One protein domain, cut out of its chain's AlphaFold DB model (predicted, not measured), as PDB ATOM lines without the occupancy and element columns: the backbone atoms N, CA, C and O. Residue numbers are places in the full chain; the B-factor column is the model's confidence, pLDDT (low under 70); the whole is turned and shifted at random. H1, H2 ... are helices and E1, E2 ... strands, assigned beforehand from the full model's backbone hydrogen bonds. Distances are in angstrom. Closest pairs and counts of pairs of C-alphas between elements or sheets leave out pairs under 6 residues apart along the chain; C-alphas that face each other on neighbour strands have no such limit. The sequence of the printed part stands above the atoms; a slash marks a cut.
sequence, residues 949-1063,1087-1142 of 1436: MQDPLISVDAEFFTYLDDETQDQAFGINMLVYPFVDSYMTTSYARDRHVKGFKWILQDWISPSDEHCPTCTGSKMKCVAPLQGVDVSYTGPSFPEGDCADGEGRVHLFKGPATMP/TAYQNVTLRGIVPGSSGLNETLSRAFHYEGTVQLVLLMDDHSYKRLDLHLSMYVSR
ATOM      1  N   MET A 949      12.010  37.526  38.779       36.45
ATOM      2  CA  MET A 949      10.567  37.177  38.806       36.45
ATOM      3  C   MET A 949       9.939  36.826  37.442       36.45
ATOM      4  O   MET A 949       8.747  36.542  37.376       36.45
ATOM      5  N   GLN A 950      10.681  36.910  36.337       47.81
ATOM      6  CA  GLN A 950      10.179  36.458  35.038       47.81
ATOM      7  C   GLN A 950      10.687  35.050  34.795       47.81
ATOM      8  O   GLN A 950      11.907  34.906  34.689       47.81
ATOM      9  N   ASP A 951       9.774  34.081  34.653       53.45
ATOM     10  CA  ASP A 951      10.090  32.706  34.253       53.45
ATOM     11  C   ASP A 951      11.106  32.746  33.106       53.45
ATOM     12  O   ASP A 951      10.802  33.213  31.998       53.45
ATOM     13  N   PRO A 952      12.371  32.392  33.368       54.95
ATOM     14  CA  PRO A 952      13.398  32.488  32.357       54.95
ATOM     15  C   PRO A 952      13.062  31.481  31.260       54.95
ATOM     16  O   PRO A 952      13.028  30.280  31.491       54.95
ATOM     17  N   LEU A 953      12.861  31.970  30.037       62.28
ATOM     18  CA  LEU A 953      12.634  31.158  28.837       62.28
ATOM     19  C   LEU A 953      13.916  30.442  28.360       62.28
ATOM     20  O   LEU A 953      14.095  30.202  27.165       62.28
ATOM     21  N   ILE A 954      14.820  30.137  29.289       66.56
ATOM     22  CA  ILE A 954      16.044  29.377  29.075       66.56
ATOM     23  C   ILE A 954      16.226  28.380  30.221       66.56
ATOM     24  O   ILE A 954      15.851  28.647  31.369       66.56
ATOM     25  N   SER A 955      16.845  27.252  29.905       67.59
ATOM     26  CA  SER A 955      17.358  26.302  30.887       67.59
ATOM     27  C   SER A 955      18.869  26.188  30.740       67.59
ATOM     28  O   SER A 955      19.390  26.367  29.637       67.59
ATOM     29  N   VAL A 956      19.582  25.983  31.845       69.88
ATOM     30  CA  VAL A 956      21.047  26.010  31.858       69.88
ATOM     31  C   VAL A 956      21.576  24.765  32.546       69.88
ATOM     32  O   VAL A 956      21.192  24.462  33.669       69.88
ATOM     33  N   ASP A 957      22.477  24.073  31.864       65.98
ATOM     34  CA  ASP A 957      23.255  22.963  32.407       65.98
ATOM     35  C   ASP A 957      24.729  23.373  32.521       65.98
ATOM     36  O   ASP A 957      25.156  24.291  31.821       65.98
ATOM     37  N   ALA A 958      25.506  22.732  33.399       72.03
ATOM     38  CA  ALA A 958      26.906  23.090  33.629       72.03
ATOM     39  C   ALA A 958      27.840  21.877  33.671       72.03
ATOM     40  O   ALA A 958      27.611  20.917  34.404       72.03
ATOM     41  N   GLU A 959      28.953  21.974  32.950       70.56
ATOM     42  CA  GLU A 959      30.074  21.036  33.021       70.56
ATOM     43  C   GLU A 959      31.251  21.713  33.719       70.56
ATOM     44  O   GLU A 959      31.606  22.841  33.377       70.56
ATOM     45  N   PHE A 960      31.877  21.025  34.673       77.30
ATOM     46  CA  PHE A 960      32.982  21.550  35.473       77.30
ATOM     47  C   PHE A 960      34.216  20.660  35.361       77.30
ATOM     48  O   PHE A 960      34.124  19.442  35.500       77.30
ATOM     49  N   PHE A 961      35.385  21.270  35.172       74.61
ATOM     50  CA  PHE A 961      36.656  20.556  35.125       74.61
ATOM     51  C   PHE A 961      37.794  21.386  35.722       74.61
ATOM     52  O   PHE A 961      37.807  22.611  35.629       74.61
ATOM     53  N   THR A 962      38.788  20.710  36.300       82.42
ATOM     54  CA  THR A 962      39.999  21.326  36.870       82.42
ATOM     55  C   THR A 962      41.235  20.909  36.089       82.42
ATOM     56  O   THR A 962      41.350  19.745  35.704       82.42
ATOM     57  N   TYR A 963      42.187  21.818  35.916       82.76
ATOM     58  CA  TYR A 963      43.434  21.577  35.194       82.76
ATOM     59  C   TYR A 963      44.572  22.426  35.777       82.76
ATOM     60  O   TYR A 963      44.354  23.224  36.686       82.76
ATOM     61  N   LEU A 964      45.796  22.215  35.294       84.17
ATOM     62  CA  LEU A 964      46.914  23.123  35.551       84.17
ATOM     63  C   LEU A 964      47.071  24.018  34.331       84.17
ATOM     64  O   LEU A 964      47.081  23.511  33.211       84.17
ATOM     65  N   ASP A 965      47.159  25.322  34.547       83.93
ATOM     66  CA  ASP A 965      47.418  26.283  33.486       83.93
ATOM     67  C   ASP A 965      48.765  25.984  32.805       83.93
ATOM     68  O   ASP A 965      49.779  25.772  33.473       83.93
ATOM     69  N   ASP A 966      48.778  25.943  31.473       79.06
ATOM     70  CA  ASP A 966      49.956  25.508  30.714       79.06
ATOM     71  C   ASP A 966      51.145  26.467  30.895       79.06
ATOM     72  O   ASP A 966      52.295  26.022  30.934       79.06
ATOM     73  N   GLU A 967      50.880  27.770  31.033       82.53
ATOM     74  CA  GLU A 967      51.906  28.815  31.096       82.53
ATOM     75  C   GLU A 967      52.466  28.994  32.511       82.53
ATOM     76  O   GLU A 967      53.682  29.072  32.699       82.53
ATOM     77  N   THR A 968      51.589  29.042  33.513       86.62
ATOM     78  CA  THR A 968      51.952  29.340  34.909       86.62
ATOM     79  C   THR A 968      52.099  28.100  35.788       86.62
ATOM     80  O   THR A 968      52.694  28.184  36.861       86.62
ATOM     81  N   GLN A 969      51.584  26.942  35.352       89.16
ATOM     82  CA  GLN A 969      51.413  25.728  36.169       89.16
ATOM     83  C   GLN A 969      50.525  25.933  37.407       89.16
ATOM     84  O   GLN A 969      50.497  25.085  38.304       89.16
ATOM     85  N   ASP A 970      49.794  27.045  37.470       90.96
ATOM     86  CA  ASP A 970      48.845  27.313  38.536       90.96
ATOM     87  C   ASP A 970      47.582  26.456  38.362       90.96
ATOM     88  O   ASP A 970      47.192  26.061  37.263       90.96
ATOM     89  N   GLN A 971      46.922  26.150  39.474       91.14
ATOM     90  CA  GLN A 971      45.623  25.498  39.500       91.14
ATOM     91  C   GLN A 971      44.593  26.369  38.780       91.14
ATOM     92  O   GLN A 971      44.439  27.562  39.065       91.14
ATOM     93  N   ALA A 972      43.855  25.736  37.878       88.34
ATOM     94  CA  ALA A 972      42.822  26.359  37.077       88.34
ATOM     95  C   ALA A 972      41.566  25.479  36.998       88.34
ATOM     96  O   ALA A 972      41.581  24.284  37.318       88.34
ATOM     97  N   PHE A 973      40.456  26.077  36.579       86.47
ATOM     98  CA  PHE A 973      39.213  25.376  36.278       86.47
ATOM     99  C   PHE A 973      38.488  25.993  35.086       86.47
ATOM    100  O   PHE A 973      38.711  27.149  34.718       86.47
ATOM    101  N   GLY A 974      37.593  25.213  34.487       82.48
ATOM    102  CA  GLY A 974      36.651  25.668  33.477       82.48
ATOM    103  C   GLY A 974      35.226  25.239  33.808       82.48
ATOM    104  O   GLY A 974      35.006  24.181  34.398       82.48
ATOM    105  N   ILE A 975      34.270  26.088  33.431       82.10
ATOM    106  CA  ILE A 975      32.834  25.815  33.469       82.10
ATOM    107  C   ILE A 975      32.274  26.026  32.065       82.10
ATOM    108  O   ILE A 975      32.343  27.143  31.554       82.10
ATOM    109  N   ASN A 976      31.687  24.997  31.458       71.66
ATOM    110  CA  ASN A 976      30.849  25.154  30.267       71.66
ATOM    111  C   ASN A 976      29.393  25.227  30.709       71.66
ATOM    112  O   ASN A 976      28.893  24.271  31.287       71.66
ATOM    113  N   MET A 977      28.705  26.331  30.437       75.22
ATOM    114  CA  MET A 977      27.259  26.409  30.620       75.22
ATOM    115  C   MET A 977      26.560  26.171  29.285       75.22
ATOM    116  O   MET A 977      26.752  26.926  28.330       75.22
ATOM    117  N   LEU A 978      25.717  25.150  29.233       67.87
ATOM    118  CA  LEU A 978      24.911  24.800  28.073       67.87
ATOM    119  C   LEU A 978      23.539  25.464  28.230       67.87
ATOM    120  O   LEU A 978      22.731  25.059  29.062       67.87
ATOM    121  N   VAL A 979      23.288  26.522  27.460       67.17
ATOM    122  CA  VAL A 979      22.061  27.323  27.527       67.17
ATOM    123  C   VAL A 979      21.070  26.843  26.471       67.17
ATOM    124  O   VAL A 979      21.278  27.032  25.271       67.17
ATOM    125  N   TYR A 980      19.978  26.238  26.920       62.41
ATOM    126  CA  TYR A 980      18.893  25.731  26.088       62.41
ATOM    127  C   TYR A 980      17.768  26.766  25.976       62.41
ATOM    128  O   TYR A 980      17.310  27.277  27.003       62.41
ATOM    129  N   PRO A 981      17.264  27.069  24.766       55.75
ATOM    130  CA  PRO A 981      16.060  27.869  24.610       55.75
ATOM    131  C   PRO A 981      14.830  27.068  25.064       55.75
ATOM    132  O   PRO A 981      14.677  25.895  24.725       55.75
ATOM    133  N   PHE A 982      13.919  27.711  25.797       56.40
ATOM    134  CA  PHE A 982      12.644  27.114  26.201       56.40
ATOM    135  C   PHE A 982      11.807  26.698  24.985       56.40
ATOM    136  O   PHE A 982      11.748  27.420  23.981       56.40
ATOM    137  N   VAL A 983      11.118  25.564  25.104       47.76
ATOM    138  CA  VAL A 983      10.170  25.036  24.116       47.76
ATOM    139  C   VAL A 983       8.756  25.265  24.645       47.76
ATOM    140  O   VAL A 983       8.482  24.969  25.804       47.76
ATOM    141  N   ASP A 984       7.868  25.832  23.826       43.28
ATOM    142  CA  ASP A 984       6.485  26.065  24.249       43.28
ATOM    143  C   ASP A 984       5.642  24.777  24.281       43.28
ATOM    144  O   ASP A 984       6.081  23.704  23.865       43.28
ATOM    145  N   SER A 985       4.395  24.886  24.751       41.54
ATOM    146  CA  SER A 985       3.448  23.763  24.844       41.54
ATOM    147  C   SER A 985       3.128  23.086  23.505       41.54
ATOM    148  O   SER A 985       2.505  22.031  23.494       41.54
ATOM    149  N   TYR A 986       3.505  23.684  22.371       37.22
ATOM    150  CA  TYR A 986       3.298  23.117  21.038       37.22
ATOM    151  C   TYR A 986       4.553  22.440  20.481       37.22
ATOM    152  O   TYR A 986       4.581  22.106  19.295       37.22
ATOM    153  N   MET A 987       5.588  22.247  21.307       38.57
ATOM    154  CA  MET A 987       6.896  21.742  20.883       38.57
ATOM    155  C   MET A 987       7.543  22.607  19.795       38.57
ATOM    156  O   MET A 987       8.414  22.146  19.053       38.57
ATOM    157  N   THR A 988       7.139  23.877  19.674       36.65
ATOM    158  CA  THR A 988       7.836  24.797  18.789       36.65
ATOM    159  C   THR A 988       8.984  25.419  19.565       36.65
ATOM    160  O   THR A 988       8.803  26.160  20.535       36.65
ATOM    161  N   THR A 989      10.211  25.128  19.137       40.74
ATOM    162  CA  THR A 989      11.335  26.000  19.463       40.74
ATOM    163  C   THR A 989      11.071  27.311  18.733       40.74
ATOM    164  O   THR A 989      11.351  27.464  17.543       40.74
ATOM    165  N   SER A 990      10.466  28.289  19.409       39.93
ATOM    166  CA  SER A 990      10.508  29.637  18.865       39.93
ATOM    167  C   SER A 990      11.970  30.065  18.964       39.93
ATOM    168  O   SER A 990      12.469  30.298  20.065       39.93
ATOM    169  N   TYR A 991      12.665  30.128  17.829       42.45
ATOM    170  CA  TYR A 991      13.987  30.749  17.679       42.45
ATOM    171  C   TYR A 991      13.855  32.276  17.889       42.45
ATOM    172  O   TYR A 991      14.100  33.092  17.000       42.45
ATOM    173  N   ALA A 992      13.315  32.664  19.043       50.55
ATOM    174  CA  ALA A 992      12.961  34.019  19.410       50.55
ATOM    175  C   ALA A 992      14.160  34.706  20.073       50.55
ATOM    176  O   ALA A 992      14.986  34.081  20.739       50.55
ATOM    177  N   ARG A 993      14.281  36.015  19.836       59.47
ATOM    178  CA  ARG A 993      15.459  36.814  20.211       59.47
ATOM    179  C   ARG A 993      15.669  36.930  21.727       59.47
ATOM    180  O   ARG A 993      16.781  37.159  22.171       59.47
ATOM    181  N   ASP A 994      14.624  36.747  22.518       62.23
ATOM    182  CA  ASP A 994      14.635  36.759  23.985       62.23
ATOM    183  C   ASP A 994      15.237  35.489  24.617       62.23
ATOM    184  O   ASP A 994      15.445  35.441  25.829       62.23
ATOM    185  N   ARG A 995      15.535  34.462  23.808       61.03
ATOM    186  CA  ARG A 995      16.081  33.160  24.246       61.03
ATOM    187  C   ARG A 995      17.481  32.869  23.705       61.03
ATOM    188  O   ARG A 995      18.057  31.844  24.046       61.03
ATOM    189  N   HIS A 996      18.028  33.763  22.880       64.43
ATOM    190  CA  HIS A 996      19.350  33.619  22.277       64.43
ATOM    191  C   HIS A 996      20.369  34.510  22.995       64.43
ATOM    192  O   HIS A 996      20.249  35.731  22.983       64.43
ATOM    193  N   VAL A 997      21.367  33.900  23.629       70.27
ATOM    194  CA  VAL A 997      22.499  34.552  24.285       70.27
ATOM    195  C   VAL A 997      23.383  35.205  23.231       70.27
ATOM    196  O   VAL A 997      24.023  34.545  22.415       70.27
ATOM    197  N   LYS A 998      23.446  36.527  23.286       69.30
ATOM    198  CA  LYS A 998      24.319  37.371  22.479       69.30
ATOM    199  C   LYS A 998      25.688  37.560  23.137       69.30
ATOM    200  O   LYS A 998      26.689  37.746  22.451       69.30
ATOM    201  N   GLY A 999      25.740  37.528  24.468       72.45
ATOM    202  CA  GLY A 999      26.958  37.741  25.248       72.45
ATOM    203  C   GLY A 999      26.745  37.532  26.745       72.45
ATOM    204  O   GLY A 999      25.622  37.299  27.179       72.45
ATOM    205  N   PHE A1000      27.803  37.629  27.551       78.36
ATOM    206  CA  PHE A1000      27.698  37.500  29.011       78.36
ATOM    207  C   PHE A1000      28.816  38.238  29.754       78.36
ATOM    208  O   PHE A1000      29.860  38.513  29.164       78.36
ATOM    209  N   LYS A1001      28.596  38.532  31.042       76.30
ATOM    210  CA  LYS A1001      29.594  39.084  31.978       76.30
ATOM    211  C   LYS A1001      29.376  38.553  33.399       76.30
ATOM    212  O   LYS A1001      28.224  38.329  33.765       76.30
ATOM    213  N   TRP A1002      30.427  38.399  34.209       77.80
ATOM    214  CA  TRP A1002      30.269  38.219  35.662       77.80
ATOM    215  C   TRP A1002      30.097  39.573  36.351       77.80
ATOM    216  O   TRP A1002      30.657  40.574  35.910       77.80
ATOM    217  N   ILE A1003      29.289  39.616  37.407       79.12
ATOM    218  CA  ILE A1003      29.029  40.836  38.193       79.12
ATOM    219  C   ILE A1003      29.377  40.686  39.671       79.12
ATOM    220  O   ILE A1003      29.602  41.680  40.356       79.12
ATOM    221  N   LEU A1004      29.453  39.455  40.162       82.28
ATOM    222  CA  LEU A1004      29.852  39.142  41.524       82.28
ATOM    223  C   LEU A1004      30.664  37.855  41.491       82.28
ATOM    224  O   LEU A1004      30.284  36.906  40.807       82.28
ATOM    225  N   GLN A1005      31.741  37.821  42.264       85.70
ATOM    226  CA  GLN A1005      32.369  36.583  42.695       85.70
ATOM    227  C   GLN A1005      32.624  36.652  44.202       85.70
ATOM    228  O   GLN A1005      33.101  37.672  44.705       85.70
ATOM    229  N   ASP A1006      32.278  35.592  44.921       88.39
ATOM    230  CA  ASP A1006      32.460  35.477  46.368       88.39
ATOM    231  C   ASP A1006      32.965  34.072  46.693       88.39
ATOM    232  O   ASP A1006      32.236  33.091  46.537       88.39
ATOM    233  N   TRP A1007      34.234  33.973  47.080       88.56
ATOM    234  CA  TRP A1007      34.928  32.709  47.285       88.56
ATOM    235  C   TRP A1007      35.048  32.371  48.770       88.56
ATOM    236  O   TRP A1007      35.386  33.208  49.603       88.56
ATOM    237  N   ILE A1008      34.834  31.100  49.083       86.89
ATOM    238  CA  ILE A1008      35.110  30.484  50.384       86.89
ATOM    239  C   ILE A1008      36.452  29.737  50.316       86.89
ATOM    240  O   ILE A1008      37.256  29.821  51.245       86.89
ATOM    241  N   SER A1009      36.727  29.067  49.190       88.34
ATOM    242  CA  SER A1009      37.979  28.356  48.911       88.34
ATOM    243  C   SER A1009      38.472  28.636  47.483       88.34
ATOM    244  O   SER A1009      37.639  28.699  46.572       88.34
ATOM    245  N   PRO A1010      39.797  28.766  47.253       87.41
ATOM    246  CA  PRO A1010      40.893  28.619  48.227       87.41
ATOM    247  C   PRO A1010      40.989  29.802  49.199       87.41
ATOM    248  O   PRO A1010      40.921  30.942  48.773       87.41
ATOM    249  N   SER A1011      41.166  29.558  50.501       84.59
ATOM    250  CA  SER A1011      41.446  30.616  51.497       84.59
ATOM    251  C   SER A1011      42.958  30.838  51.697       84.59
ATOM    252  O   SER A1011      43.765  30.116  51.110       84.59
ATOM    253  N   ASP A1012      43.360  31.792  52.553       81.44
ATOM    254  CA  ASP A1012      44.771  31.973  52.967       81.44
ATOM    255  C   ASP A1012      45.403  30.694  53.518       81.44
ATOM    256  O   ASP A1012      46.571  30.410  53.263       81.44
ATOM    257  N   GLU A1013      44.623  29.901  54.247       82.26
ATOM    258  CA  GLU A1013      45.085  28.647  54.842       82.26
ATOM    259  C   GLU A1013      45.256  27.547  53.783       82.26
ATOM    260  O   GLU A1013      46.199  26.762  53.848       82.26
ATOM    261  N   HIS A1014      44.366  27.507  52.785       83.96
ATOM    262  CA  HIS A1014      44.402  26.505  51.715       83.96
ATOM    263  C   HIS A1014      45.424  26.842  50.627       83.96
ATOM    264  O   HIS A1014      45.947  25.936  49.977       83.96
ATOM    265  N   CYS A1015      45.707  28.129  50.416       88.97
ATOM    266  CA  CYS A1015      46.713  28.576  49.470       88.97
ATOM    267  C   CYS A1015      47.500  29.800  49.963       88.97
ATOM    268  O   CYS A1015      47.266  30.921  49.500       88.97
ATOM    269  N   PRO A1016      48.487  29.589  50.851       87.87
ATOM    270  CA  PRO A1016      49.344  30.659  51.357       87.87
ATOM    271  C   PRO A1016      50.302  31.217  50.293       87.87
ATOM    272  O   PRO A1016      50.876  32.283  50.485       87.87
ATOM    273  N   THR A1017      50.502  30.504  49.179       90.47
ATOM    274  CA  THR A1017      51.333  30.952  48.049       90.47
ATOM    275  C   THR A1017      50.548  31.722  46.991       90.47
ATOM    276  O   THR A1017      51.156  32.293  46.088       90.47
ATOM    277  N   CYS A1018      49.216  31.738  47.080       88.31
ATOM    278  CA  CYS A1018      48.376  32.404  46.099       88.31
ATOM    279  C   CYS A1018      48.476  33.925  46.216       88.31
ATOM    280  O   CYS A1018      48.497  34.478  47.317       88.31
ATOM    281  N   THR A1019      48.475  34.613  45.079       81.98
ATOM    282  CA  THR A1019      48.430  36.077  45.019       81.98
ATOM    283  C   THR A1019      46.985  36.561  44.895       81.98
ATOM    284  O   THR A1019      46.212  36.004  44.122       81.98
ATOM    285  N   GLY A1020      46.618  37.596  45.654       73.58
ATOM    286  CA  GLY A1020      45.276  38.193  45.672       73.58
ATOM    287  C   GLY A1020      44.933  38.732  47.065       73.58
ATOM    288  O   GLY A1020      45.384  38.173  48.062       73.58
ATOM    289  N   SER A1021      44.177  39.831  47.157       68.29
ATOM    290  CA  SER A1021      43.875  40.480  48.455       68.29
ATOM    291  C   SER A1021      42.410  40.401  48.900       68.29
ATOM    292  O   SER A1021      42.127  40.618  50.078       68.29
ATOM    293  N   LYS A1022      41.468  40.063  48.009       72.69
ATOM    294  CA  LYS A1022      40.034  39.956  48.315       72.69
ATOM    295  C   LYS A1022      39.492  38.581  47.909       72.69
ATOM    296  O   LYS A1022      39.798  38.046  46.851       72.69
ATOM    297  N   MET A1023      38.626  38.015  48.749       80.32
ATOM    298  CA  MET A1023      37.843  36.809  48.420       80.32
ATOM    299  C   MET A1023      36.522  37.145  47.719       80.32
ATOM    300  O   MET A1023      35.942  36.306  47.037       80.32
ATOM    301  N   LYS A1024      36.078  38.398  47.856       83.33
ATOM    302  CA  LYS A1024      34.833  38.923  47.307       83.33
ATOM    303  C   LYS A1024      35.125  40.095  46.382       83.33
ATOM    304  O   LYS A1024      35.750  41.069  46.805       83.33
ATOM    305  N   CYS A1025      34.639  40.020  45.149       78.17
ATOM    306  CA  CYS A1025      34.705  41.098  44.169       78.17
ATOM    307  C   CYS A1025      33.312  41.366  43.582       78.17
ATOM    308  O   CYS A1025      32.583  40.435  43.238       78.17
ATOM    309  N   VAL A1026      32.952  42.644  43.466       74.33
ATOM    310  CA  VAL A1026      31.690  43.117  42.881       74.33
ATOM    311  C   VAL A1026      32.038  44.035  41.715       74.33
ATOM    312  O   VAL A1026      32.716  45.039  41.925       74.33
ATOM    313  N   ALA A1027      31.543  43.729  40.521       69.68
ATOM    314  CA  ALA A1027      31.650  44.600  39.356       69.68
ATOM    315  C   ALA A1027      30.350  45.416  39.166       69.68
ATOM    316  O   ALA A1027      29.256  44.929  39.483       69.68
ATOM    317  N   PRO A1028      30.411  46.657  38.645       63.25
ATOM    318  CA  PRO A1028      29.224  47.481  38.435       63.25
ATOM    319  C   PRO A1028      28.201  46.835  37.482       63.25
ATOM    320  O   PRO A1028      28.524  46.342  36.398       63.25
ATOM    321  N   LEU A1029      26.914  46.910  37.839       60.88
ATOM    322  CA  LEU A1029      25.816  46.490  36.956       60.88
ATOM    323  C   LEU A1029      25.724  47.375  35.695       60.88
ATOM    324  O   LEU A1029      25.459  46.848  34.611       60.88
ATOM    325  N   GLN A1030      25.958  48.689  35.841       49.75
ATOM    326  CA  GLN A1030      25.733  49.733  34.832       49.75
ATOM    327  C   GLN A1030      27.045  50.405  34.382       49.75
ATOM    328  O   GLN A1030      27.794  50.922  35.206       49.75
ATOM    329  N   GLY A1031      27.269  50.430  33.065       46.98
ATOM    330  CA  GLY A1031      28.379  51.076  32.357       46.98
ATOM    331  C   GLY A1031      28.060  51.100  30.854       46.98
ATOM    332  O   GLY A1031      27.404  50.188  30.351       46.98
ATOM    333  N   VAL A1032      28.413  52.186  30.167       40.80
ATOM    334  CA  VAL A1032      27.909  52.558  28.832       40.80
ATOM    335  C   VAL A1032      28.638  51.767  27.722       40.80
ATOM    336  O   VAL A1032      29.832  51.945  27.523       40.80
ATOM    337  N   ASP A1033      27.914  50.903  27.003       45.00
ATOM    338  CA  ASP A1033      28.179  50.388  25.637       45.00
ATOM    339  C   ASP A1033      29.419  49.520  25.280       45.00
ATOM    340  O   ASP A1033      29.642  49.232  24.104       45.00
ATOM    341  N   VAL A1034      30.176  48.964  26.226       41.12
ATOM    342  CA  VAL A1034      31.292  48.019  25.942       41.12
ATOM    343  C   VAL A1034      31.243  46.943  27.044       41.12
ATOM    344  O   VAL A1034      31.216  47.305  28.206       41.12
ATOM    345  N   SER A1035      31.141  45.619  26.878       54.26
ATOM    346  CA  SER A1035      31.465  44.723  25.764       54.26
ATOM    347  C   SER A1035      30.975  43.280  26.048       54.26
ATOM    348  O   SER A1035      31.738  42.325  25.989       54.26
ATOM    349  N   TYR A1036      29.673  43.054  26.269       59.48
ATOM    350  CA  TYR A1036      29.116  41.680  26.337       59.48
ATOM    351  C   TYR A1036      29.515  40.788  25.134       59.48
ATOM    352  O   TYR A1036      29.504  39.565  25.259       59.48
ATOM    353  N   THR A1037      29.846  41.396  23.984       53.93
ATOM    354  CA  THR A1037      30.050  40.770  22.664       53.93
ATOM    355  C   THR A1037      31.414  41.078  22.015       53.93
ATOM    356  O   THR A1037      31.539  40.962  20.798       53.93
ATOM    357  N   GLY A1038      32.404  41.579  22.767       48.81
ATOM    358  CA  GLY A1038      33.699  42.005  22.205       48.81
ATOM    359  C   GLY A1038      34.538  40.848  21.617       48.81
ATOM    360  O   GLY A1038      34.389  39.718  22.077       48.81
ATOM    361  N   PRO A1039      35.425  41.099  20.625       47.17
ATOM    362  CA  PRO A1039      36.319  40.076  20.050       47.17
ATOM    363  C   PRO A1039      37.332  39.544  21.078       47.17
ATOM    364  O   PRO A1039      37.634  38.356  21.113       47.17
ATOM    365  N   SER A1040      37.803  40.431  21.947       41.99
ATOM    366  CA  SER A1040      38.323  40.152  23.277       41.99
ATOM    367  C   SER A1040      37.175  40.472  24.229       41.99
ATOM    368  O   SER A1040      36.823  41.640  24.413       41.99
ATOM    369  N   PHE A1041      36.484  39.459  24.746       40.30
ATOM    370  CA  PHE A1041      35.464  39.728  25.757       40.30
ATOM    371  C   PHE A1041      36.147  40.419  26.950       40.30
ATOM    372  O   PHE A1041      37.252  40.017  27.307       40.30
ATOM    373  N   PRO A1042      35.557  41.482  27.512       40.04
ATOM    374  CA  PRO A1042      36.178  42.281  28.555       40.04
ATOM    375  C   PRO A1042      36.461  41.405  29.767       40.04
ATOM    376  O   PRO A1042      35.618  40.596  30.164       40.04
ATOM    377  N   GLU A1043      37.615  41.624  30.387       42.82
ATOM    378  CA  GLU A1043      37.749  41.421  31.823       42.82
ATOM    379  C   GLU A1043      36.582  42.180  32.476       42.82
ATOM    380  O   GLU A1043      36.455  43.394  32.318       42.82
ATOM    381  N   GLY A1044      35.632  41.479  33.097       47.84
ATOM    382  CA  GLY A1044      34.659  42.146  33.960       47.84
ATOM    383  C   GLY A1044      35.424  42.841  35.088       47.84
ATOM    384  O   GLY A1044      36.367  42.243  35.592       47.84
ATOM    385  N   ASP A1045      35.032  44.068  35.452       50.02
ATOM    386  CA  ASP A1045      35.739  45.045  36.313       50.02
ATOM    387  C   ASP A1045      36.139  44.573  37.745       50.02
ATOM    388  O   ASP A1045      35.826  45.226  38.740       50.02
ATOM    389  N   CYS A1046      36.851  43.459  37.895       57.75
ATOM    390  CA  CYS A1046      37.777  43.235  38.998       57.75
ATOM    391  C   CYS A1046      39.157  43.613  38.457       57.75
ATOM    392  O   CYS A1046      39.568  43.060  37.443       57.75
ATOM    393  N   ALA A1047      39.870  44.547  39.092       57.56
ATOM    394  CA  ALA A1047      41.252  44.801  38.690       57.56
ATOM    395  C   ALA A1047      42.098  43.524  38.861       57.56
ATOM    396  O   ALA A1047      41.817  42.700  39.742       57.56
ATOM    397  N   ASP A1048      43.143  43.376  38.044       57.31
ATOM    398  CA  ASP A1048      44.128  42.306  38.200       57.31
ATOM    399  C   ASP A1048      44.615  42.228  39.657       57.31
ATOM    400  O   ASP A1048      45.069  43.220  40.235       57.31
ATOM    401  N   GLY A1049      44.507  41.045  40.269       58.62
ATOM    402  CA  GLY A1049      44.964  40.796  41.639       58.62
ATOM    403  C   GLY A1049      43.965  41.139  42.752       58.62
ATOM    404  O   GLY A1049      44.322  41.051  43.933       58.62
ATOM    405  N   GLU A1050      42.721  41.519  42.436       67.23
ATOM    406  CA  GLU A1050      41.709  41.701  43.484       67.23
ATOM    407  C   GLU A1050      41.195  40.371  44.046       67.23
ATOM    408  O   GLU A1050      41.098  40.251  45.260       67.23
ATOM    409  N   GLY A1051      40.895  39.378  43.204       68.30
ATOM    410  CA  GLY A1051      40.436  38.047  43.621       68.30
ATOM    411  C   GLY A1051      41.586  37.060  43.836       68.30
ATOM    412  O   GLY A1051      42.605  37.168  43.164       68.30
ATOM    413  N   ARG A1052      41.427  36.041  44.695       82.44
ATOM    414  CA  ARG A1052      42.312  34.852  44.621       82.44
ATOM    415  C   ARG A1052      42.082  34.036  43.358       82.44
ATOM    416  O   ARG A1052      43.012  33.434  42.839       82.44
ATOM    417  N   VAL A1053      40.838  33.992  42.896       87.12
ATOM    418  CA  VAL A1053      40.479  33.397  41.613       87.12
ATOM    419  C   VAL A1053      40.366  34.526  40.599       87.12
ATOM    420  O   VAL A1053      39.541  35.430  40.741       87.12
ATOM    421  N   HIS A1054      41.200  34.471  39.572       83.31
ATOM    422  CA  HIS A1054      41.093  35.327  38.404       83.31
ATOM    423  C   HIS A1054      40.144  34.653  37.419       83.31
ATOM    424  O   HIS A1054      40.459  33.588  36.889       83.31
ATOM    425  N   LEU A1055      38.967  35.245  37.212       81.18
ATOM    426  CA  LEU A1055      37.994  34.754  36.244       81.18
ATOM    427  C   LEU A1055      38.284  35.336  34.864       81.18
ATOM    428  O   LEU A1055      38.449  36.539  34.699       81.18
ATOM    429  N   PHE A1056      38.269  34.463  33.867       74.78
ATOM    430  CA  PHE A1056      38.415  34.811  32.467       74.78
ATOM    431  C   PHE A1056      37.249  34.234  31.696       74.78
ATOM    432  O   PHE A1056      36.707  33.171  32.014       74.78
ATOM    433  N   LYS A1057      36.898  34.891  30.600       67.65
ATOM    434  CA  LYS A1057      36.050  34.230  29.629       67.65
ATOM    435  C   LYS A1057      36.828  33.102  28.945       67.65
ATOM    436  O   LYS A1057      37.942  33.313  28.475       67.65
ATOM    437  N   GLY A1058      36.234  31.915  28.847       64.28
ATOM    438  CA  GLY A1058      36.758  30.861  27.985       64.28
ATOM    439  C   GLY A1058      36.624  31.213  26.496       64.28
ATOM    440  O   GLY A1058      35.887  32.141  26.143       64.28
ATOM    441  N   PRO A1059      37.315  30.484  25.601       58.06
ATOM    442  CA  PRO A1059      37.152  30.674  24.165       58.06
ATOM    443  C   PRO A1059      35.670  30.535  23.794       58.06
ATOM    444  O   PRO A1059      35.040  29.531  24.115       58.06
ATOM    445  N   ALA A1060      35.107  31.549  23.131       43.64
ATOM    446  CA  ALA A1060      33.812  31.398  22.483       43.64
ATOM    447  C   ALA A1060      33.982  30.441  21.297       43.64
ATOM    448  O   ALA A1060      34.946  30.566  20.539       43.64
ATOM    449  N   THR A1061      33.053  29.505  21.112       36.91
ATOM    450  CA  THR A1061      32.928  28.787  19.842       36.91
ATOM    451  C   THR A1061      32.697  29.834  18.748       36.91
ATOM    452  O   THR A1061      31.682  30.528  18.738       36.91
ATOM    453  N   MET A1062      33.688  30.048  17.879       33.68
ATOM    454  CA  MET A1062      33.566  31.028  16.798       33.68
ATOM    455  C   MET A1062      32.397  30.616  15.878       33.68
ATOM    456  O   MET A1062      32.314  29.444  15.521       33.68
ATOM    457  N   PRO A1063      31.496  31.534  15.472       34.97
ATOM    458  CA  PRO A1063      30.299  31.177  14.700       34.97
ATOM    459  C   PRO A1063      30.559  30.677  13.270       34.97
ATOM    460  O   PRO A1063      29.669  30.074  12.676       34.97
ATOM    461  N   THR A1087      23.442  23.241  17.006       40.69
ATOM    462  CA  THR A1087      23.185  22.634  18.315       40.69
ATOM    463  C   THR A1087      21.846  23.135  18.861       40.69
ATOM    464  O   THR A1087      21.432  24.265  18.605       40.69
ATOM    465  N   ALA A1088      21.152  22.300  19.637       47.78
ATOM    466  CA  ALA A1088      19.918  22.673  20.338       47.78
ATOM    467  C   ALA A1088      20.158  23.618  21.542       47.78
ATOM    468  O   ALA A1088      19.221  23.931  22.268       47.78
ATOM    469  N   TYR A1089      21.404  24.054  21.762       54.85
ATOM    470  CA  TYR A1089      21.861  24.878  22.883       54.85
ATOM    471  C   TYR A1089      23.011  25.805  22.465       54.85
ATOM    472  O   TYR A1089      23.670  25.568  21.449       54.85
ATOM    473  N   GLN A1090      23.287  26.822  23.282       61.27
ATOM    474  CA  GLN A1090      24.446  27.710  23.169       61.27
ATOM    475  C   GLN A1090      25.434  27.455  24.310       61.27
ATOM    476  O   GLN A1090      25.026  27.392  25.464       61.27
ATOM    477  N   ASN A1091      26.728  27.333  24.006       64.05
ATOM    478  CA  ASN A1091      27.760  27.121  25.024       64.05
ATOM    479  C   ASN A1091      28.351  28.455  25.506       64.05
ATOM    480  O   ASN A1091      28.761  29.303  24.709       64.05
ATOM    481  N   VAL A1092      28.421  28.622  26.820       73.61
ATOM    482  CA  VAL A1092      28.967  29.784  27.513       73.61
ATOM    483  C   VAL A1092      30.083  29.292  28.437       73.61
ATOM    484  O   VAL A1092      29.814  28.723  29.488       73.61
ATOM    485  N   THR A1093      31.346  29.513  28.065       74.01
ATOM    486  CA  THR A1093      32.495  29.012  28.845       74.01
ATOM    487  C   THR A1093      33.091  30.077  29.767       74.01
ATOM    488  O   THR A1093      33.516  31.139  29.310       74.01
ATOM    489  N   LEU A1094      33.213  29.762  31.055       81.01
ATOM    490  CA  LEU A1094      33.960  30.517  32.063       81.01
ATOM    491  C   LEU A1094      35.245  29.759  32.425       81.01
ATOM    492  O   LEU A1094      35.252  28.532  32.467       81.01
ATOM    493  N   ARG A1095      36.334  30.475  32.693       82.57
ATOM    494  CA  ARG A1095      37.590  29.920  33.208       82.57
ATOM    495  C   ARG A1095      37.996  30.648  34.478       82.57
ATOM    496  O   ARG A1095      37.688  31.825  34.629       82.57
ATOM    497  N   GLY A1096      38.706  29.962  35.359       85.81
ATOM    498  CA  GLY A1096      39.331  30.565  36.528       85.81
ATOM    499  C   GLY A1096      40.747  30.042  36.718       85.81
ATOM    500  O   GLY A1096      40.976  28.850  36.544       85.81
ATOM    501  N   ILE A1097      41.684  30.917  37.070       88.21
ATOM    502  CA  ILE A1097      43.056  30.561  37.463       88.21
ATOM    503  C   ILE A1097      43.276  31.100  38.872       88.21
ATOM    504  O   ILE A1097      42.731  32.149  39.217       88.21
ATOM    505  N   VAL A1098      44.052  30.395  39.689       90.99
ATOM    506  CA  VAL A1098      44.434  30.848  41.030       90.99
ATOM    507  C   VAL A1098      45.931  31.138  41.046       90.99
ATOM    508  O   VAL A1098      46.722  30.219  41.285       90.99
ATOM    509  N   PRO A1099      46.350  32.382  40.761       88.91
ATOM    510  CA  PRO A1099      47.759  32.663  40.532       88.91
ATOM    511  C   PRO A1099      48.602  32.415  41.790       88.91
ATOM    512  O   PRO A1099      48.195  32.780  42.895       88.91
ATOM    513  N   GLY A1100      49.766  31.780  41.636       89.62
ATOM    514  CA  GLY A1100      50.668  31.391  42.731       89.62
ATOM    515  C   GLY A1100      50.365  30.032  43.386       89.62
ATOM    516  O   GLY A1100      51.081  29.600  44.296       89.62
ATOM    517  N   SER A1101      49.335  29.316  42.936       92.83
ATOM    518  CA  SER A1101      49.006  27.965  43.427       92.83
ATOM    519  C   SER A1101      49.960  26.864  42.925       92.83
ATOM    520  O   SER A1101      49.987  25.769  43.485       92.83
ATOM    521  N   SER A1102      50.812  27.152  41.943       91.89
ATOM    522  CA  SER A1102      51.955  26.320  41.537       91.89
ATOM    523  C   SER A1102      52.967  26.102  42.672       91.89
ATOM    524  O   SER A1102      53.649  25.078  42.712       91.89
ATOM    525  N   GLY A1103      53.040  27.031  43.634       89.10
ATOM    526  CA  GLY A1103      53.926  26.958  44.800       89.10
ATOM    527  C   GLY A1103      53.428  26.075  45.953       89.10
ATOM    528  O   GLY A1103      54.096  25.990  46.985       89.10
ATOM    529  N   LEU A1104      52.260  25.438  45.826       90.90
ATOM    530  CA  LEU A1104      51.673  24.639  46.901       90.90
ATOM    531  C   LEU A1104      52.518  23.405  47.231       90.90
ATOM    532  O   LEU A1104      52.941  22.652  46.353       90.90
ATOM    533  N   ASN A1105      52.689  23.134  48.527       90.57
ATOM    534  CA  ASN A1105      53.238  21.853  48.962       90.57
ATOM    535  C   ASN A1105      52.272  20.699  48.623       90.57
ATOM    536  O   ASN A1105      51.088  20.906  48.353       90.57
ATOM    537  N   GLU A1106      52.762  19.460  48.681       86.34
ATOM    538  CA  GLU A1106      51.980  18.280  48.295       86.34
ATOM    539  C   GLU A1106      50.666  18.127  49.085       86.34
ATOM    540  O   GLU A1106      49.649  17.727  48.521       86.34
ATOM    541  N   THR A1107      50.657  18.475  50.376       84.61
ATOM    542  CA  THR A1107      49.463  18.341  51.228       84.61
ATOM    543  C   THR A1107      48.389  19.355  50.837       84.61
ATOM    544  O   THR A1107      47.232  18.981  50.648       84.61
ATOM    545  N   LEU A1108      48.772  20.619  50.650       88.51
ATOM    546  CA  LEU A1108      47.863  21.685  50.231       88.51
ATOM    547  C   LEU A1108      47.388  21.484  48.788       88.51
ATOM    548  O   LEU A1108      46.208  21.660  48.510       88.51
ATOM    549  N   SER A1109      48.263  21.013  47.894       87.92
ATOM    550  CA  SER A1109      47.905  20.653  46.515       87.92
ATOM    551  C   SER A1109      46.830  19.558  46.463       87.92
ATOM    552  O   SER A1109      45.924  19.603  45.632       87.92
ATOM    553  N   ARG A1110      46.866  18.591  47.391       87.87
ATOM    554  CA  ARG A1110      45.824  17.558  47.518       87.87
ATOM    555  C   ARG A1110      44.518  18.081  48.122       87.87
ATOM    556  O   ARG A1110      43.467  17.538  47.791       87.87
ATOM    557  N   ALA A1111      44.578  19.088  48.990       86.74
ATOM    558  CA  ALA A1111      43.418  19.715  49.633       86.74
ATOM    559  C   ALA A1111      42.757  20.817  48.779       86.74
ATOM    560  O   ALA A1111      41.689  21.322  49.130       86.74
ATOM    561  N   PHE A1112      43.404  21.212  47.682       90.48
ATOM    562  CA  PHE A1112      43.023  22.362  46.876       90.48
ATOM    563  C   PHE A1112      41.669  22.168  46.184       90.48
ATOM    564  O   PHE A1112      41.482  21.228  45.409       90.48
ATOM    565  N   HIS A1113      40.730  23.080  46.439       90.83
ATOM    566  CA  HIS A1113      39.389  23.052  45.866       90.83
ATOM    567  C   HIS A1113      38.800  24.446  45.668       90.83
ATOM    568  O   HIS A1113      39.246  25.417  46.284       90.83
ATOM    569  N   TYR A1114      37.749  24.504  44.854       91.37
ATOM    570  CA  TYR A1114      36.965  25.700  44.584       91.37
ATOM    571  C   TYR A1114      35.623  25.612  45.314       91.37
ATOM    572  O   TYR A1114      34.868  24.663  45.117       91.37
ATOM    573  N   GLU A1115      35.326  26.597  46.157       91.08
ATOM    574  CA  GLU A1115      34.006  26.762  46.775       91.08
ATOM    575  C   GLU A1115      33.672  28.247  46.785       91.08
ATOM    576  O   GLU A1115      34.473  29.064  47.242       91.08
ATOM    577  N   GLY A1116      32.511  28.611  46.256       91.30
ATOM    578  CA  GLY A1116      32.136  30.006  46.101       91.30
ATOM    579  C   GLY A1116      30.923  30.203  45.211       91.30
ATOM    580  O   GLY A1116      30.300  29.258  44.731       91.30
ATOM    581  N   THR A1117      30.593  31.466  44.988       91.54
ATOM    582  CA  THR A1117      29.481  31.880  44.139       91.54
ATOM    583  C   THR A1117      29.966  32.837  43.066       91.54
ATOM    584  O   THR A1117      30.777  33.725  43.335       91.54
ATOM    585  N   VAL A1118      29.475  32.655  41.844       89.85
ATOM    586  CA  VAL A1118      29.723  33.550  40.714       89.85
ATOM    587  C   VAL A1118      28.381  33.940  40.123       89.85
ATOM    588  O   VAL A1118      27.633  33.087  39.660       89.85
ATOM    589  N   GLN A1119      28.077  35.231  40.102       88.09
ATOM    590  CA  GLN A1119      26.878  35.737  39.444       88.09
ATOM    591  C   GLN A1119      27.218  36.202  38.033       88.09
ATOM    592  O   GLN A1119      28.061  37.085  37.843       88.09
ATOM    593  N   LEU A1120      26.518  35.653  37.047       84.99
ATOM    594  CA  LEU A1120      26.616  36.020  35.642       84.99
ATOM    595  C   LEU A1120      25.362  36.745  35.167       84.99
ATOM    596  O   LEU A1120      24.243  36.476  35.595       84.99
ATOM    597  N   VAL A1121      25.552  37.647  34.211       83.49
ATOM    598  CA  VAL A1121      24.486  38.277  33.439       83.49
ATOM    599  C   VAL A1121      24.657  37.882  31.981       83.49
ATOM    600  O   VAL A1121      25.655  38.243  31.357       83.49
ATOM    601  N   LEU A1122      23.666  37.192  31.431       81.44
ATOM    602  CA  LEU A1122      23.527  36.926  30.007       81.44
ATOM    603  C   LEU A1122      22.826  38.111  29.334       81.44
ATOM    604  O   LEU A1122      21.798  38.582  29.819       81.44
ATOM    605  N   LEU A1123      23.380  38.587  28.222       77.41
ATOM    606  CA  LEU A1123      22.727  39.497  27.286       77.41
ATOM    607  C   LEU A1123      22.037  38.657  26.219       77.41
ATOM    608  O   LEU A1123      22.707  37.892  25.525       77.41
ATOM    609  N   MET A1124      20.737  38.846  26.053       76.22
ATOM    610  CA  MET A1124      19.952  38.187  25.017       76.22
ATOM    611  C   MET A1124      19.930  39.027  23.724       76.22
ATOM    612  O   MET A1124      20.237  40.224  23.729       76.22
ATOM    613  N   ASP A1125      19.562  38.424  22.595       68.18
ATOM    614  CA  ASP A1125      19.480  39.085  21.283       68.18
ATOM    615  C   ASP A1125      18.431  40.206  21.215       68.18
ATOM    616  O   ASP A1125      18.562  41.132  20.411       68.18
ATOM    617  N   ASP A1126      17.391  40.144  22.047       72.44
ATOM    618  CA  ASP A1126      16.384  41.200  22.207       72.44
ATOM    619  C   ASP A1126      16.852  42.360  23.106       72.44
ATOM    620  O   ASP A1126      16.093  43.303  23.324       72.44
ATOM    621  N   HIS A1127      18.103  42.317  23.578       76.66
ATOM    622  CA  HIS A1127      18.698  43.228  24.557       76.66
ATOM    623  C   HIS A1127      18.159  43.092  25.991       76.66
ATOM    624  O   HIS A1127      18.471  43.934  26.836       76.66
ATOM    625  N   SER A1128      17.398  42.038  26.301       78.70
ATOM    626  CA  SER A1128      17.069  41.690  27.684       78.70
ATOM    627  C   SER A1128      18.268  41.058  28.403       78.70
ATOM    628  O   SER A1128      19.224  40.587  27.782       78.70
ATOM    629  N   TYR A1129      18.223  41.065  29.738       79.48
ATOM    630  CA  TYR A1129      19.256  40.478  30.588       79.48
ATOM    631  C   TYR A1129      18.687  39.320  31.406       79.48
ATOM    632  O   TYR A1129      17.624  39.460  32.015       79.48
ATOM    633  N   LYS A1130      19.416  38.202  31.474       80.41
ATOM    634  CA  LYS A1130      19.113  37.070  32.365       80.41
ATOM    635  C   LYS A1130      20.245  36.895  33.368       80.41
ATOM    636  O   LYS A1130      21.407  36.981  32.987       80.41
ATOM    637  N   ARG A1131      19.921  36.701  34.646       84.54
ATOM    638  CA  ARG A1131      20.919  36.502  35.703       84.54
ATOM    639  C   ARG A1131      21.010  35.030  36.067       84.54
ATOM    640  O   ARG A1131      19.975  34.390  36.249       84.54
ATOM    641  N   LEU A1132      22.235  34.535  36.153       85.48
ATOM    642  CA  LEU A1132      22.561  33.188  36.593       85.48
ATOM    643  C   LEU A1132      23.440  33.281  37.834       85.48
ATOM    644  O   LEU A1132      24.424  34.018  37.817       85.48
ATOM    645  N   ASP A1133      23.127  32.504  38.858       88.41
ATOM    646  CA  ASP A1133      23.985  32.329  40.023       88.41
ATOM    647  C   ASP A1133      24.598  30.931  39.956       88.41
ATOM    648  O   ASP A1133      23.902  29.915  40.028       88.41
ATOM    649  N   LEU A1134      25.915  30.886  39.777       89.90
ATOM    650  CA  LEU A1134      26.695  29.662  39.797       89.90
ATOM    651  C   LEU A1134      27.186  29.443  41.216       89.90
ATOM    652  O   LEU A1134      27.965  30.239  41.741       89.90
ATOM    653  N   HIS A1135      26.770  28.340  41.814       91.09
ATOM    654  CA  HIS A1135      27.236  27.898  43.115       91.09
ATOM    655  C   HIS A1135      28.237  26.769  42.905       91.09
ATOM    656  O   HIS A1135      27.858  25.641  42.592       91.09
ATOM    657  N   LEU A1136      29.523  27.084  43.058       91.67
ATOM    658  CA  LEU A1136      30.586  26.090  43.095       91.67
ATOM    659  C   LEU A1136      30.652  25.544  44.516       91.67
ATOM    660  O   LEU A1136      30.833  26.293  45.478       91.67
ATOM    661  N   SER A1137      30.477  24.241  44.661       87.39
ATOM    662  CA  SER A1137      30.434  23.594  45.967       87.39
ATOM    663  C   SER A1137      31.091  22.225  45.928       87.39
ATOM    664  O   SER A1137      31.295  21.627  44.870       87.39
ATOM    665  N   MET A1138      31.425  21.719  47.112       85.73
ATOM    666  CA  MET A1138      31.898  20.353  47.287       85.73
ATOM    667  C   MET A1138      30.826  19.479  47.917       85.73
ATOM    668  O   MET A1138      30.063  19.918  48.775       85.73
ATOM    669  N   TYR A1139      30.830  18.208  47.538       84.89
ATOM    670  CA  TYR A1139      30.044  17.173  48.191       84.89
ATOM    671  C   TYR A1139      30.878  15.899  48.361       84.89
ATOM    672  O   TYR A1139      31.908  15.709  47.706       84.89
ATOM    673  N   VAL A1140      30.443  15.016  49.258       89.28
ATOM    674  CA  VAL A1140      31.054  13.695  49.433       89.28
ATOM    675  C   VAL A1140      30.592  12.798  48.298       89.28
ATOM    676  O   VAL A1140      29.418  12.467  48.238       89.28
ATOM    677  N   SER A1141      31.500  12.400  47.406       86.23
ATOM    678  CA  SER A1141      31.208  11.493  46.285       86.23
ATOM    679  C   SER A1141      31.412  10.024  46.625       86.23
ATOM    680  O   SER A1141      30.869   9.135  45.966       86.23
ATOM    681  N   ARG A1142      32.206   9.751  47.659       88.15
ATOM    682  CA  ARG A1142      32.394   8.413  48.205       88.15
ATOM    683  C   ARG A1142      32.663   8.497  49.693       88.15
ATOM    684  O   ARG A1142      33.512   9.278  50.116       88.15
TER     685      ARG A1142
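This is residues 949 to 1063 and 1087 to 1142 of the 1436 residues of the protein "Hypothetical_protein_-_conserved" of Leishmania infantum (UniProt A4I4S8). What shape do these coordinates make? They make a sandwich of two twisted sheets, partly face to face with their strands crossed: E1, E2, E6 and E5 in one, E4, E3, E7 and E8 in the other. The short helix H1 lies toward one end of the longest axis, and the loop of residues 982 to 996 toward the other. What is it built of? The printed part has 171 residues, with eight named strands and one named helix in the order E1 E2 E3 E4 E5 E6 H1 E7 E8; the class is mostly strand, though under half of the residues are in named elements. Both sheets are antiparallel, in the orders E1 E2 E6 E5 and E4 E3 E7 E8. The whole is compact, with a radius of gyration of the C-alphas of 17.4 A and spans of 56 by 44 by 32 A.

Which strands join the first one? E1, residues 954 to 964, and E2, residues 971 to 981, form a hairpin, with N 959 and O 976 2.8 A apart. E2 is also the antiparallel neighbour of E6, residues 1090 to 1097 (N 973 and O 1096, 2.8 A). E6 in turn pairs antiparallel with the edge strand E5, residues 1054 to 1057 (N 1056 and O 1095, 2.8 A). What makes the other sheet? E3, residues 997 to 1009, bends by 61 degrees at residue 1006 and forms a hairpin with E4, residues 1024 to 1026 (N 1005 and O 1025, 2.9 A). E3 is the antiparallel neighbour of E7, residues 1115 to 1124 (N 1001 and O 1121, 3.0 A). E7 and E8, residues 1129 to 1142, form a hairpin (N 1118 and O 1134, 2.9 A). How do the sheets meet? The parts that face each other are 9.8 A centre to centre, with the strands at 42 degrees; the closest C-alphas of E3 and E6 are those of Val 997 and Gln 1090, 7.2 A. Where is the helix? H1, residues 1106 to 1111, is not on either sheet, and every O i to N i+4 pair in it is within hydrogen-bond range.

Where does the first strand begin? C-alpha 954 of E1 is at (16.044, 29.377, 29.075). How long are the longer strands? From first to last C-alpha, E1 measures 32.2 A, E2 33.2 A, E3 29.7 A, E7 28.3 A and E8 38.9 A. Where does the last strand end? C-alpha 1142 of E8 is at (32.394, 8.413, 48.205).

How far does it reach? The two C-alphas farthest apart are those of Tyr 986 and Asn 1105, 57.2 A. Is anything missing? Residues 1064 to 1086 are not printed, and C-alphas 1063 and 1087 are 11.7 A apart across the cut. Which links are long? Those from E2 to E3, E3 to E4 and E4 to E5 are long. Where is confidence low? The mean pLDDT of the printed part is 71.7, and 68 residues are under 70, among them residues 978 to 996 and 1027 to 1051.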